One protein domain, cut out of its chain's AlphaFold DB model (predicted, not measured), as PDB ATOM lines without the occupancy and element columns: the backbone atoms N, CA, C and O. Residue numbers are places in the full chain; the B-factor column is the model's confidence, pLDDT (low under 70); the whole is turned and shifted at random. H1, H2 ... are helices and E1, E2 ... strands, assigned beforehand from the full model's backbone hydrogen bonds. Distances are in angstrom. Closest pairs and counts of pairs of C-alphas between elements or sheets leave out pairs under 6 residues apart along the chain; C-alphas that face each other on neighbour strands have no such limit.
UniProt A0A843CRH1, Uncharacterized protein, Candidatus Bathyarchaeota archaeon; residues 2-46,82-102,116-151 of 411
ATOM      1  N   ASP A   2     -13.844 -10.248  27.878       74.12
ATOM      2  CA  ASP A   2     -12.541 -10.626  27.342       74.12
ATOM      3  C   ASP A   2     -12.776 -11.571  26.149       74.12
ATOM      4  O   ASP A   2     -13.565 -12.506  26.304       74.12
ATOM      5  N   PRO A   3     -12.213 -11.320  24.952       74.25
ATOM      6  CA  PRO A   3     -12.356 -12.233  23.822       74.25
ATOM      7  C   PRO A   3     -11.932 -13.672  24.136       74.25
ATOM      8  O   PRO A   3     -12.489 -14.585  23.538       74.25
ATOM      9  N   ASP A   4     -11.007 -13.872  25.080       79.12
ATOM     10  CA  ASP A   4     -10.554 -15.207  25.497       79.12
ATOM     11  C   ASP A   4     -11.634 -15.987  26.275       79.12
ATOM     12  O   ASP A   4     -11.627 -17.214  26.281       79.12
ATOM     13  N   ASP A   5     -12.597 -15.288  26.885       85.00
ATOM     14  CA  ASP A   5     -13.757 -15.884  27.562       85.00
ATOM     15  C   ASP A   5     -14.971 -16.039  26.621       85.00
ATOM     16  O   ASP A   5     -16.076 -16.361  27.076       85.00
ATOM     17  N   PHE A   6     -14.809 -15.742  25.328       88.88
ATOM     18  CA  PHE A   6     -15.869 -15.751  24.326       88.88
ATOM     19  C   PHE A   6     -15.595 -16.814  23.260       88.88
ATOM     20  O   PHE A   6     -14.701 -16.670  22.426       88.88
ATOM     21  N   ASP A   7     -16.442 -17.836  23.249       90.00
ATOM     22  CA  ASP A   7     -16.418 -18.972  22.337       90.00
ATOM     23  C   ASP A   7     -17.519 -18.799  21.271       90.00
ATOM     24  O   ASP A   7     -18.685 -19.161  21.495       90.00
ATOM     25  N   PRO A   8     -17.191 -18.209  20.108       89.31
ATOM     26  CA  PRO A   8     -18.112 -18.159  18.983       89.31
ATOM     27  C   PRO A   8     -18.250 -19.550  18.352       89.31
ATOM     28  O   PRO A   8     -17.382 -20.411  18.496       89.31
ATOM     29  N   ASP A   9     -19.315 -19.742  17.581       88.44
ATOM     30  CA  ASP A   9     -19.415 -20.856  16.640       88.44
ATOM     31  C   ASP A   9     -18.153 -20.931  15.744       88.44
ATOM     32  O   ASP A   9     -17.838 -19.962  15.042       88.44
ATOM     33  N   PRO A  10     -17.409 -22.055  15.749       84.25
ATOM     34  CA  PRO A  10     -16.165 -22.199  14.996       84.25
ATOM     35  C   PRO A  10     -16.389 -22.218  13.481       84.25
ATOM     36  O   PRO A  10     -15.448 -21.978  12.725       84.25
ATOM     37  N   THR A  11     -17.612 -22.507  13.030       85.31
ATOM     38  CA  THR A  11     -17.977 -22.507  11.608       85.31
ATOM     39  C   THR A  11     -18.384 -21.121  11.111       85.31
ATOM     40  O   THR A  11     -18.396 -20.870   9.901       85.31
ATOM     41  N   ALA A  12     -18.663 -20.186  12.023       84.94
ATOM     42  CA  ALA A  12     -19.063 -18.839  11.670       84.94
ATOM     43  C   ALA A  12     -17.872 -18.030  11.132       84.94
ATOM     44  O   ALA A  12     -16.897 -17.749  11.827       84.94
ATOM     45  N   MET A  13     -17.979 -17.586   9.879       76.75
ATOM     46  CA  MET A  13     -17.023 -16.639   9.283       76.75
ATOM     47  C   MET A  13     -17.412 -15.179   9.556       76.75
ATOM     48  O   MET A  13     -16.557 -14.299   9.655       76.75
ATOM     49  N   ASP A  14     -18.703 -14.921   9.738       79.50
ATOM     50  CA  ASP A  14     -19.318 -13.592   9.835       79.50
ATOM     51  C   ASP A  14     -20.311 -13.580  11.022       79.50
ATOM     52  O   ASP A  14     -20.054 -14.225  12.032       79.50
ATOM     53  N   ASP A  15     -21.437 -12.871  10.932       76.12
ATOM     54  CA  ASP A  15     -22.480 -12.822  11.975       76.12
ATOM     55  C   ASP A  15     -23.480 -13.986  11.903       76.12
ATOM     56  O   ASP A  15     -24.487 -13.997  12.608       76.12
ATOM     57  N   ASN A  16     -23.229 -14.963  11.033       82.31
ATOM     58  CA  ASN A  16     -24.085 -16.133  10.860       82.31
ATOM     59  C   ASN A  16     -23.689 -17.241  11.845       82.31
ATOM     60  O   ASN A  16     -23.472 -18.378  11.443       82.31
ATOM     61  N   TRP A  17     -23.525 -16.890  13.115       87.56
ATOM     62  CA  TRP A  17     -23.282 -17.848  14.191       87.56
ATOM     63  C   TRP A  17     -24.568 -18.584  14.572       87.56
ATOM     64  O   TRP A  17     -25.608 -17.962  14.803       87.56
ATOM     65  N   GLU A  18     -24.502 -19.911  14.679       90.44
ATOM     66  CA  GLU A  18     -25.621 -20.709  15.193       90.44
ATOM     67  C   GLU A  18     -25.702 -20.652  16.717       90.44
ATOM     68  O   GLU A  18     -26.784 -20.752  17.303       90.44
ATOM     69  N   TYR A  19     -24.559 -20.457  17.369       92.19
ATOM     70  CA  TYR A  19     -24.477 -20.287  18.805       92.19
ATOM     71  C   TYR A  19     -23.323 -19.376  19.213       92.19
ATOM     72  O   TYR A  19     -22.338 -19.196  18.498       92.19
ATOM     73  N   VAL A  20     -23.454 -18.802  20.401       93.06
ATOM     74  CA  VAL A  20     -22.415 -18.025  21.065       93.06
ATOM     75  C   VAL A  20     -22.389 -18.426  22.523       93.06
ATOM     76  O   VAL A  20     -23.414 -18.394  23.210       93.06
ATOM     77  N   VAL A  21     -21.205 -18.772  23.002       93.81
ATOM     78  CA  VAL A  21     -20.961 -19.072  24.402       93.81
ATOM     79  C   VAL A  21     -19.988 -18.037  24.940       93.81
ATOM     80  O   VAL A  21     -18.976 -17.751  24.320       93.81
ATOM     81  N   TYR A  22     -20.272 -17.458  26.100       93.50
ATOM     82  CA  TYR A  22     -19.240 -16.728  26.828       93.50
ATOM     83  C   TYR A  22     -19.306 -17.031  28.311       93.50
ATOM     84  O   TYR A  22     -20.379 -17.259  28.879       93.50
ATOM     85  N   THR A  23     -18.142 -17.009  28.943       91.94
ATOM     86  CA  THR A  23     -17.996 -17.272  30.367       91.94
ATOM     87  C   THR A  23     -17.740 -15.967  31.102       91.94
ATOM     88  O   THR A  23     -17.127 -15.031  30.598       91.94
ATOM     89  N   ARG A  24     -18.273 -15.856  32.315       90.44
ATOM     90  CA  ARG A  24     -17.962 -14.759  33.218       90.44
ATOM     91  C   ARG A  24     -17.764 -15.310  34.625       90.44
ATOM     92  O   ARG A  24     -18.721 -15.847  35.192       90.44
ATOM     93  N   PRO A  25     -16.580 -15.135  35.227       89.06
ATOM     94  CA  PRO A  25     -16.396 -15.476  36.627       89.06
ATOM     95  C   PRO A  25     -17.241 -14.533  37.495       89.06
ATOM     96  O   PRO A  25     -17.221 -13.308  37.333       89.06
ATOM     97  N   MET A  26     -18.017 -15.104  38.415       89.56
ATOM     98  CA  MET A  26     -18.843 -14.377  39.380       89.56
ATOM     99  C   MET A  26     -18.655 -14.960  40.777       89.56
ATOM    100  O   MET A  26     -18.418 -16.152  40.937       89.56
ATOM    101  N   THR A  27     -18.784 -14.138  41.815       90.62
ATOM    102  CA  THR A  27     -18.817 -14.656  43.187       90.62
ATOM    103  C   THR A  27     -20.125 -15.409  43.429       90.62
ATOM    104  O   THR A  27     -21.178 -15.015  42.921       90.62
ATOM    105  N   LEU A  28     -20.086 -16.469  44.241       88.88
ATOM    106  CA  LEU A  28     -21.279 -17.262  44.572       88.88
ATOM    107  C   LEU A  28     -22.437 -16.403  45.114       88.88
ATOM    108  O   LEU A  28     -23.596 -16.625  44.775       88.88
ATOM    109  N   ASP A  29     -22.122 -15.396  45.929       89.94
ATOM    110  CA  ASP A  29     -23.100 -14.444  46.462       89.94
ATOM    111  C   ASP A  29     -23.767 -13.618  45.346       89.94
ATOM    112  O   ASP A  29     -24.990 -13.495  45.305       89.94
ATOM    113  N   ALA A  30     -22.996 -13.134  44.365       91.88
ATOM    114  CA  ALA A  30     -23.551 -12.428  43.211       91.88
ATOM    115  C   ALA A  30     -24.473 -13.327  42.372       91.88
ATOM    116  O   ALA A  30     -25.522 -12.872  41.916       91.88
ATOM    117  N   VAL A  31     -24.118 -14.607  42.212       92.56
ATOM    118  CA  VAL A  31     -24.956 -15.588  41.510       92.56
ATOM    119  C   VAL A  31     -26.276 -15.805  42.252       92.56
ATOM    120  O   VAL A  31     -27.339 -15.719  41.644       92.56
ATOM    121  N   ARG A  32     -26.239 -15.994  43.576       92.75
ATOM    122  CA  ARG A  32     -27.448 -16.179  44.399       92.75
ATOM    123  C   ARG A  32     -28.347 -14.946  44.430       92.75
ATOM    124  O   ARG A  32     -29.561 -15.092  44.416       92.75
ATOM    125  N   ARG A  33     -27.773 -13.739  44.428       93.88
ATOM    126  CA  ARG A  33     -28.553 -12.492  44.329       93.88
ATOM    127  C   ARG A  33     -29.215 -12.324  42.967       93.88
ATOM    128  O   ARG A  33     -30.321 -11.801  42.895       93.88
ATOM    129  N   ARG A  34     -28.534 -12.724  41.891       95.00
ATOM    130  CA  ARG A  34     -29.030 -12.544  40.521       95.00
ATOM    131  C   ARG A  34     -30.054 -13.603  40.117       95.00
ATOM    132  O   ARG A  34     -30.979 -13.282  39.381       95.00
ATOM    133  N   TRP A  35     -29.900 -14.829  40.616       95.50
ATOM    134  CA  TRP A  35     -30.819 -15.945  40.391       95.50
ATOM    135  C   TRP A  35     -31.226 -16.569  41.732       95.50
ATOM    136  O   TRP A  35     -30.673 -17.603  42.115       95.50
ATOM    137  N   PRO A  36     -32.173 -15.963  42.466       94.00
ATOM    138  CA  PRO A  36     -32.561 -16.445  43.792       94.00
ATOM    139  C   PRO A  36     -33.174 -17.852  43.759       94.00
ATOM    140  O   PRO A  36     -32.914 -18.648  44.658       94.00
ATOM    141  N   ASP A  37     -33.906 -18.201  42.696       93.94
ATOM    142  CA  ASP A  37     -34.643 -19.470  42.606       93.94
ATOM    143  C   ASP A  37     -33.754 -20.683  42.292       93.94
ATOM    144  O   ASP A  37     -34.073 -21.817  42.656       93.94
ATOM    145  N   THR A  38     -32.633 -20.465  41.603       94.25
ATOM    146  CA  THR A  38     -31.760 -21.533  41.081       94.25
ATOM    147  C   THR A  38     -30.321 -21.436  41.581       94.25
ATOM    148  O   THR A  38     -29.654 -22.461  41.704       94.25
ATOM    149  N   GLY A  39     -29.845 -20.245  41.951       89.50
ATOM    150  CA  GLY A  39     -28.462 -19.992  42.362       89.50
ATOM    151  C   GLY A  39     -28.055 -20.649  43.680       89.50
ATOM    152  O   GLY A  39     -26.868 -20.871  43.915       89.50
ATOM    153  N   TRP A  40     -29.011 -21.017  44.539       90.88
ATOM    154  CA  TRP A  40     -28.728 -21.777  45.764       90.88
ATOM    155  C   TRP A  40     -28.271 -23.216  45.482       90.88
ATOM    156  O   TRP A  40     -27.595 -23.799  46.328       90.88
ATOM    157  N   LYS A  41     -28.592 -23.768  44.300       91.31
ATOM    158  CA  LYS A  41     -28.207 -25.131  43.894       91.31
ATOM    159  C   LYS A  41     -26.704 -25.278  43.662       91.31
ATOM    160  O   LYS A  41     -26.198 -26.393  43.704       91.31
ATOM    161  N   ILE A  42     -26.002 -24.169  43.423       88.62
ATOM    162  CA  ILE A  42     -24.562 -24.181  43.182       88.62
ATOM    163  C   ILE A  42     -23.837 -24.356  44.524       88.62
ATOM    164  O   ILE A  42     -23.981 -23.506  45.421       88.62
ATOM    165  N   PRO A  43     -23.060 -25.443  44.685       86.00
ATOM    166  CA  PRO A  43     -22.300 -25.667  45.899       86.00
ATOM    167  C   PRO A  43     -21.133 -24.671  45.988       86.00
ATOM    168  O   PRO A  43     -20.537 -24.313  44.969       86.00
ATOM    169  N   PRO A  44     -20.764 -24.215  47.197       81.56
ATOM    170  CA  PRO A  44     -19.561 -23.416  47.371       81.56
ATOM    171  C   PRO A  44     -18.333 -24.246  46.986       81.56
ATOM    172  O   PRO A  44     -18.115 -25.330  47.528       81.56
ATOM    173  N   LYS A  45     -17.515 -23.735  46.058       76.62
ATOM    174  CA  LYS A  45     -16.241 -24.376  45.729       76.62
ATOM    175  C   LYS A  45     -15.301 -24.277  46.933       76.62
ATOM    176  O   LYS A  45     -15.086 -23.162  47.423       76.62
ATOM    177  N   PRO A  46     -14.722 -25.396  47.407       62.75
ATOM    178  CA  PRO A  46     -13.644 -25.327  48.378       62.75
ATOM    179  C   PRO A  46     -12.499 -24.536  47.749       62.75
ATOM    180  O   PRO A  46     -12.227 -24.669  46.553       62.75
ATOM    181  N   SER A  82     -11.461 -16.857  45.222       57.50
ATOM    182  CA  SER A  82     -12.556 -16.034  45.737       57.50
ATOM    183  C   SER A  82     -13.929 -16.710  45.636       57.50
ATOM    184  O   SER A  82     -14.943 -16.041  45.465       57.50
ATOM    185  N   GLY A  83     -13.984 -18.045  45.744       70.44
ATOM    186  CA  GLY A  83     -15.221 -18.813  45.575       70.44
ATOM    187  C   GLY A  83     -15.903 -18.498  44.240       70.44
ATOM    188  O   GLY A  83     -17.130 -18.404  44.184       70.44
ATOM    189  N   LEU A  84     -15.101 -18.238  43.199       83.38
ATOM    190  CA  LEU A  84     -15.603 -17.855  41.887       83.38
ATOM    191  C   LEU A  84     -16.286 -19.048  41.232       83.38
ATOM    192  O   LEU A  84     -15.726 -20.139  41.098       83.38
ATOM    193  N   VAL A  85     -17.513 -18.794  40.818       86.19
ATOM    194  CA  VAL A  85     -18.334 -19.660  39.993       86.19
ATOM    195  C   VAL A  85     -18.169 -19.179  38.561       86.19
ATOM    196  O   VAL A  85     -18.320 -17.984  38.283       86.19
ATOM    197  N   ASN A  86     -17.864 -20.099  37.651       89.12
ATOM    198  CA  ASN A  86     -17.841 -19.774  36.233       89.12
ATOM    199  C   ASN A  86     -19.278 -19.831  35.729       89.12
ATOM    200  O   ASN A  86     -19.878 -20.905  35.659       89.12
ATOM    201  N   VAL A  87     -19.840 -18.657  35.438       92.62
ATOM    202  CA  VAL A  87     -21.177 -18.539  34.862       92.62
ATOM    203  C   VAL A  87     -21.028 -18.443  33.358       92.62
ATOM    204  O   VAL A  87     -20.469 -17.472  32.849       92.62
ATOM    205  N   ARG A  88     -21.529 -19.444  32.654       94.44
ATOM    206  CA  ARG A  88     -21.531 -19.513  31.206       94.44
ATOM    207  C   ARG A  88     -22.909 -19.108  30.682       94.44
ATOM    208  O   ARG A  88     -23.952 -19.409  31.256       94.44
ATOM    209  N   TYR A  89     -22.892 -18.312  29.626       95.38
ATOM    210  CA  TYR A  89     -24.069 -17.818  28.928       95.38
ATOM    211  C   TYR A  89     -24.012 -18.388  27.521       95.38
ATOM    212  O   TYR A  89     -23.056 -18.138  26.793       95.38
ATOM    213  N   CYS A  90     -25.027 -19.152  27.151       95.25
ATOM    214  CA  CYS A  90     -25.126 -19.834  25.877       95.25
ATOM    215  C   CYS A  90     -26.355 -19.313  25.129       95.25
ATOM    216  O   CYS A  90     -27.493 -19.526  25.549       95.25
ATOM    217  N   TYR A  91     -26.110 -18.609  24.029       95.06
ATOM    218  CA  TYR A  91     -27.122 -18.189  23.069       95.06
ATOM    219  C   TYR A  91     -27.097 -19.175  21.910       95.06
ATOM    220  O   TYR A  91     -26.032 -19.436  21.363       95.06
ATOM    221  N   THR A  92     -28.242 -19.743  21.547       94.56
ATOM    222  CA  THR A  92     -28.346 -20.766  20.492       94.56
ATOM    223  C   THR A  92     -29.548 -20.494  19.600       94.56
ATOM    224  O   THR A  92     -30.618 -20.111  20.076       94.56
ATOM    225  N   LEU A  93     -29.408 -20.703  18.294       92.00
ATOM    226  CA  LEU A  93     -30.530 -20.723  17.362       92.00
ATOM    227  C   LEU A  93     -31.193 -22.098  17.418       92.00
ATOM    228  O   LEU A  93     -30.905 -22.974  16.616       92.00
ATOM    229  N   ASP A  94     -32.086 -22.284  18.385       87.31
ATOM    230  CA  ASP A  94     -32.810 -23.541  18.568       87.31
ATOM    231  C   ASP A  94     -33.983 -23.644  17.562       87.31
ATOM    232  O   ASP A  94     -34.925 -22.846  17.637       87.31
ATOM    233  N   PRO A  95     -33.965 -24.590  16.598       85.50
ATOM    234  CA  PRO A  95     -35.042 -24.757  15.629       85.50
ATOM    235  C   PRO A  95     -36.210 -25.599  16.170       85.50
ATOM    236  O   PRO A  95     -37.082 -25.982  15.388       85.50
ATOM    237  N   THR A  96     -36.245 -25.934  17.467       84.62
ATOM    238  CA  THR A  96     -37.270 -26.822  18.031       84.62
ATOM    239  C   THR A  96     -38.695 -26.290  17.809       84.62
ATOM    240  O   THR A  96     -39.059 -25.209  18.288       84.62
ATOM    241  N   PRO A  97     -39.550 -27.052  17.098       83.69
ATOM    242  CA  PRO A  97     -40.947 -26.697  16.922       83.69
ATOM    243  C   PRO A  97     -41.772 -27.132  18.139       83.69
ATOM    244  O   PRO A  97     -41.667 -28.256  18.626       83.69
ATOM    245  N   GLU A  98     -42.664 -26.260  18.588       83.19
ATOM    246  CA  GLU A  98     -43.710 -26.541  19.561       83.19
ATOM    247  C   GLU A  98     -45.066 -26.664  18.852       83.19
ATOM    248  O   GLU A  98     -45.401 -25.891  17.946       83.19
ATOM    249  N   LYS A  99     -45.860 -27.667  19.246       78.00
ATOM    250  CA  LYS A  99     -47.228 -27.834  18.742       78.00
ATOM    251  C   LYS A  99     -48.124 -26.771  19.368       78.00
ATOM    252  O   LYS A  99     -48.313 -26.760  20.582       78.00
ATOM    253  N   VAL A 100     -48.707 -25.918  18.532       72.31
ATOM    254  CA  VAL A 100     -49.637 -24.875  18.978       72.31
ATOM    255  C   VAL A 100     -50.941 -25.547  19.421       72.31
ATOM    256  O   VAL A 100     -51.635 -26.147  18.601       72.31
ATOM    257  N   LYS A 101     -51.253 -25.500  20.724       63.88
ATOM    258  CA  LYS A 101     -52.467 -26.118  21.295       63.88
ATOM    259  C   LYS A 101     -53.742 -25.315  21.005       63.88
ATOM    260  O   LYS A 101     -54.816 -25.903  20.973       63.88
ATOM    261  N   GLU A 102     -53.616 -24.016  20.737       57.97
ATOM    262  CA  GLU A 102     -54.726 -23.120  20.403       57.97
ATOM    263  C   GLU A 102     -54.310 -22.204  19.248       57.97
ATOM    264  O   GLU A 102     -53.405 -21.380  19.387       57.97
ATOM    265  N   SER A 116     -50.318 -22.680  10.983       59.72
ATOM    266  CA  SER A 116     -49.161 -23.560  11.070       59.72
ATOM    267  C   SER A 116     -49.286 -24.384  12.353       59.72
ATOM    268  O   SER A 116     -49.238 -23.852  13.460       59.72
ATOM    269  N   ARG A 117     -49.450 -25.709  12.221       66.75
ATOM    270  CA  ARG A 117     -49.583 -26.645  13.362       66.75
ATOM    271  C   ARG A 117     -48.388 -26.599  14.329       66.75
ATOM    272  O   ARG A 117     -48.458 -27.140  15.432       66.75
ATOM    273  N   PHE A 118     -47.302 -25.964  13.902       73.31
ATOM    274  CA  PHE A 118     -46.052 -25.815  14.617       73.31
ATOM    275  C   PHE A 118     -45.645 -24.341  14.644       73.31
ATOM    276  O   PHE A 118     -45.725 -23.654  13.625       73.31
ATOM    277  N   LYS A 119     -45.188 -23.875  15.804       82.12
ATOM    278  CA  LYS A 119     -44.500 -22.592  15.991       82.12
ATOM    279  C   LYS A 119     -43.148 -22.890  16.627       82.12
ATOM    280  O   LYS A 119     -43.046 -23.830  17.403       82.12
ATOM    281  N   LEU A 120     -42.105 -22.129  16.307       83.00
ATOM    282  CA  LEU A 120     -40.829 -22.268  17.014       83.00
ATOM    283  C   LEU A 120     -41.032 -21.983  18.505       83.00
ATOM    284  O   LEU A 120     -41.640 -20.969  18.852       83.00
ATOM    285  N   ARG A 121     -40.509 -22.866  19.366       85.44
ATOM    286  CA  ARG A 121     -40.563 -22.696  20.826       85.44
ATOM    287  C   ARG A 121     -39.845 -21.416  21.258       85.44
ATOM    288  O   ARG A 121     -40.345 -20.675  22.098       85.44
ATOM    289  N   PHE A 122     -38.701 -21.150  20.632       89.19
ATOM    290  CA  PHE A 122     -37.864 -19.978  20.866       89.19
ATOM    291  C   PHE A 122     -37.666 -19.210  19.553       89.19
ATOM    292  O   PHE A 122     -36.687 -19.437  18.835       89.19
ATOM    293  N   PRO A 123     -38.607 -18.328  19.169       86.00
ATOM    294  CA  PRO A 123     -38.567 -17.657  17.870       86.00
ATOM    295  C   PRO A 123     -37.347 -16.744  17.705       86.00
ATOM    296  O   PRO A 123     -36.916 -16.531  16.575       86.00
ATOM    297  N   ASN A 124     -36.775 -16.234  18.803       87.88
ATOM    298  CA  ASN A 124     -35.592 -15.369  18.796       87.88
ATOM    299  C   ASN A 124     -34.282 -16.122  19.094       87.88
ATOM    300  O   ASN A 124     -33.219 -15.503  19.184       87.88
ATOM    301  N   GLY A 125     -34.345 -17.447  19.234       91.56
ATOM    302  CA  GLY A 125     -33.266 -18.266  19.780       91.56
ATOM    303  C   GLY A 125     -33.399 -18.458  21.290       91.56
ATOM    304  O   GLY A 125     -34.209 -17.821  21.954       91.56
ATOM    305  N   ARG A 126     -32.604 -19.366  21.842       94.06
ATOM    306  CA  ARG A 126     -32.654 -19.803  23.233       94.06
ATOM    307  C   ARG A 126     -31.455 -19.261  24.002       94.06
ATOM    308  O   ARG A 126     -30.322 -19.342  23.527       94.06
ATOM    309  N   LEU A 127     -31.709 -18.741  25.197       95.25
ATOM    310  CA  LEU A 127     -30.698 -18.342  26.166       95.25
ATOM    311  C   LEU A 127     -30.680 -19.353  27.311       95.25
ATOM    312  O   LEU A 127     -31.626 -19.439  28.091       95.25
ATOM    313  N   THR A 128     -29.577 -20.083  27.428       95.56
ATOM    314  CA  THR A 128     -29.279 -20.926  28.587       95.56
ATOM    315  C   THR A 128     -28.149 -20.290  29.383       95.56
ATOM    316  O   THR A 128     -27.123 -19.914  28.822       95.56
ATOM    317  N   ILE A 129     -28.332 -20.151  30.690       96.12
ATOM    318  CA  ILE A 129     -27.301 -19.677  31.610       96.12
ATOM    319  C   ILE A 129     -27.009 -20.807  32.578       96.12
ATOM    320  O   ILE A 129     -27.917 -21.288  33.262       96.12
ATOM    321  N   ASP A 130     -25.752 -21.213  32.655       94.56
ATOM    322  CA  ASP A 130     -25.287 -22.264  33.540       94.56
ATOM    323  C   ASP A 130     -24.165 -21.777  34.458       94.56
ATOM    324  O   ASP A 130     -23.342 -20.948  34.089       94.56
ATOM    325  N   GLY A 131     -24.148 -22.261  35.697       91.00
ATOM    326  CA  GLY A 131     -23.096 -21.988  36.672       91.00
ATOM    327  C   GLY A 131     -22.510 -23.300  37.164       91.00
ATOM    328  O   GLY A 131     -23.206 -24.056  37.838       91.00
ATOM    329  N   ASP A 132     -21.254 -23.582  36.808       86.44
ATOM    330  CA  ASP A 132     -20.544 -24.819  37.178       86.44
ATOM    331  C   ASP A 132     -21.370 -26.110  36.959       86.44
ATOM    332  O   ASP A 132     -21.397 -27.005  37.802       86.44
ATOM    333  N   GLY A 133     -22.075 -26.197  35.824       86.88
ATOM    334  CA  GLY A 133     -22.892 -27.357  35.443       86.88
ATOM    335  C   GLY A 133     -24.352 -27.324  35.913       86.88
ATOM    336  O   GLY A 133     -25.128 -28.196  35.527       86.88
ATOM    337  N   TYR A 134     -24.764 -26.319  36.690       92.62
ATOM    338  CA  TYR A 134     -26.161 -26.128  37.090       92.62
ATOM    339  C   TYR A 134     -26.851 -25.091  36.206       92.62
ATOM    340  O   TYR A 134     -26.366 -23.970  36.075       92.62
ATOM    341  N   VAL A 135     -28.014 -25.429  35.647       95.06
ATOM    342  CA  VAL A 135     -28.819 -24.482  34.860       95.06
ATOM    343  C   VAL A 135     -29.462 -23.455  35.792       95.06
ATOM    344  O   VAL A 135     -30.286 -23.793  36.645       95.06
ATOM    345  N   LEU A 136     -29.070 -22.197  35.622       94.81
ATOM    346  CA  LEU A 136     -29.588 -21.047  36.355       94.81
ATOM    347  C   LEU A 136     -30.815 -20.449  35.671       94.81
ATOM    348  O   LEU A 136     -31.764 -20.055  36.350       94.81
ATOM    349  N   TYR A 137     -30.795 -20.394  34.342       95.75
ATOM    350  CA  TYR A 137     -31.872 -19.855  33.522       95.75
ATOM    351  C   TYR A 137     -31.922 -20.582  32.178       95.75
ATOM    352  O   TYR A 137     -30.880 -20.887  31.603       95.75
ATOM    353  N   ASP A 138     -33.127 -20.829  31.679       94.69
ATOM    354  CA  ASP A 138     -33.374 -21.421  30.368       94.69
ATOM    355  C   ASP A 138     -34.650 -20.805  29.782       94.69
ATOM    356  O   ASP A 138     -35.738 -20.985  30.336       94.69
ATOM    357  N   GLY A 139     -34.519 -20.021  28.711       92.81
ATOM    358  CA  GLY A 139     -35.633 -19.253  28.156       92.81
ATOM    359  C   GLY A 139     -35.373 -18.662  26.771       92.81
ATOM    360  O   GLY A 139     -34.374 -18.968  26.121       92.81
ATOM    361  N   ASP A 140     -36.302 -17.816  26.312       91.06
ATOM    362  CA  ASP A 140     -36.188 -17.117  25.023       91.06
ATOM    363  C   ASP A 140     -35.098 -16.042  25.082       91.06
ATOM    364  O   ASP A 140     -34.889 -15.372  26.099       91.06
ATOM    365  N   ASN A 141     -34.405 -15.865  23.966       91.38
ATOM    366  CA  ASN A 141     -33.420 -14.815  23.806       91.38
ATOM    367  C   ASN A 141     -34.101 -13.436  23.871       91.38
ATOM    368  O   ASN A 141     -35.075 -13.137  23.173       91.38
ATOM    369  N   SER A 142     -33.565 -12.552  24.712       85.62
ATOM    370  CA  SER A 142     -34.088 -11.197  24.877       85.62
ATOM    371  C   SER A 142     -33.865 -10.327  23.640       85.62
ATOM    372  O   SER A 142     -34.627  -9.380  23.432       85.62
ATOM    373  N   THR A 143     -32.889 -10.655  22.792       87.50
ATOM    374  CA  THR A 143     -32.624  -9.911  21.556       87.50
ATOM    375  C   THR A 143     -33.578 -10.312  20.424       87.50
ATOM    376  O   THR A 143     -33.785 -11.499  20.191       87.50
ATOM    377  N   PRO A 144     -34.220  -9.349  19.738       84.25
ATOM    378  CA  PRO A 144     -35.144  -9.632  18.635       84.25
ATOM    379  C   PRO A 144     -34.415 -10.072  17.348       84.25
ATOM    380  O   PRO A 144     -33.196  -9.963  17.231       84.25
ATOM    381  N   HIS A 145     -35.184 -10.543  16.359       83.06
ATOM    382  CA  HIS A 145     -34.709 -10.911  15.012       83.06
ATOM    383  C   HIS A 145     -33.696 -12.057  14.942       83.06
ATOM    384  O   HIS A 145     -32.902 -12.111  14.006       83.06
ATOM    385  N   ARG A 146     -33.715 -12.991  15.903       85.94
ATOM    386  CA  ARG A 146     -32.750 -14.112  15.941       85.94
ATOM    387  C   ARG A 146     -31.290 -13.633  15.922       85.94
ATOM    388  O   ARG A 146     -30.404 -14.372  15.510       85.94
ATOM    389  N   LYS A 147     -31.040 -12.390  16.343       87.50
ATOM    390  CA  LYS A 147     -29.694 -11.856  16.550       87.50
ATOM    391  C   LYS A 147     -29.264 -12.178  17.977       87.50
ATOM    392  O   LYS A 147     -30.108 -12.346  18.850       87.50
ATOM    393  N   PHE A 148     -27.963 -12.262  18.219       91.06
ATOM    394  CA  PHE A 148     -27.401 -12.365  19.567       91.06
ATOM    395  C   PHE A 148     -26.986 -10.980  20.072       91.06
ATOM    396  O   PHE A 148     -26.698 -10.116  19.244       91.06
ATOM    397  N   PRO A 149     -26.901 -10.742  21.398       90.56
ATOM    398  CA  PRO A 149     -26.533  -9.446  21.991       90.56
ATOM    399  C   PRO A 149     -25.044  -9.093  21.839       90.56
ATOM    400  O   PRO A 149     -24.476  -8.404  22.686       90.56
ATOM    401  N   PHE A 150     -24.400  -9.571  20.779       90.25
ATOM    402  CA  PHE A 150     -22.983  -9.386  20.523       90.25
ATOM    403  C   PHE A 150     -22.782  -8.871  19.116       90.25
ATOM    404  O   PHE A 150     -23.331  -9.406  18.159       90.25
ATOM    405  N   THR A 151     -21.931  -7.860  19.012       89.38
ATOM    406  CA  THR A 151     -21.428  -7.390  17.733       89.38
ATOM    407  C   THR A 151     -19.914  -7.494  17.782       89.38
ATOM    408  O   THR A 151     -19.286  -6.844  18.624       89.38
TER     409      THR A 151
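What this domain is: This is residues 2 to 46, 82 to 102 and 116 to 151 of the 411 residues of an uncharacterized protein of Candidatus Bathyarchaeota archaeon (UniProt A0A843CRH1). The core is one twisted sheet of five antiparallel strands, E1, E2, E3, E6 and E7, with the short helix H1 packed on one face near the end where E2 stops and E3 starts. Beyond the opposite end of E3 lies a small separate ribbon of two strands, E4 and E5, and residues 145 to 151 run back across the same face as H1. The printed part has 102 residues, with one named helix and seven named strands, in the order E1, E2, H1, E3, E4, E5, E6, E7; the large sheet runs E1, E2, E3, E6, E7. The class is mostly strand, though under half of the residues, 47, are in named elements. The whole is only just loose, close to compact, with a radius of gyration of the C-alphas of 15.6 A, and flat, spanning 51 by 38 by 18 A.

Where its parts are: In the large sheet, E2 is residues 19 to 27, 25.7 A long, and E3 is residues 84 to 92, 25.1 A long, from C-alpha 84 at (-15.603, -17.855, 41.887). E6 is residues 126 to 131, 16.6 A, and E7 is residues 134 to 140, 18.1 A, ending at C-alpha 140 at (-36.188, -17.117, 25.023). E1 is residues 6 to 8, 6.3 A, beginning at C-alpha 6 at (-15.869, -15.751, 24.326). H1 is residues 28 to 34, 9.9 A. E4, residues 97 to 99, measures 6.6 A, and E5, residues 118 to 120, 6.8 A.

How they stand to each other: E2 and E3 are antiparallel at 160 degrees between directions, with N 24 and O 87 at 2.8 A, within hydrogen-bond range. E3 and E6 are antiparallel at 166 degrees, with N 90 and O 128 at 2.8 A. The hairpin of E6 and E7 has N 127 and O 139 at 2.8 A, and the hairpin of E1 and E2 has N 7 and O 21 at 2.8 A. E1 and E7 are the edge strands. H1 is on the sheet at a height over the sheet of 8.1 A, only just over none of the strands, with 2 of its 7 C-alphas falling on E6; the closest C-alphas of H1 and E3 are those of Leu 28 and Val 85, 5.9 A apart. In H1 every O i to N i+4 pair is within hydrogen-bond range. E4 and E5 are antiparallel at 136 degrees, with N 98 and O 119 at 2.7 A. E4 is apart from E3, and E5 is apart from E6.

The domain as a whole: The two C-alphas farthest apart are those of Pro 46 and Ser 116, 51.5 A. Residues 47 to 81 are not printed, leaving C-alphas 46 and 82 9.7 A apart; residues 103 to 115 are not printed either, with C-alphas 102 and 116 10.9 A apart. Of the links that are printed whole, none is long. The mean pLDDT of the printed part is 86.7, and residues 46, 82, 101 to 102 and 116 to 117 are under 70.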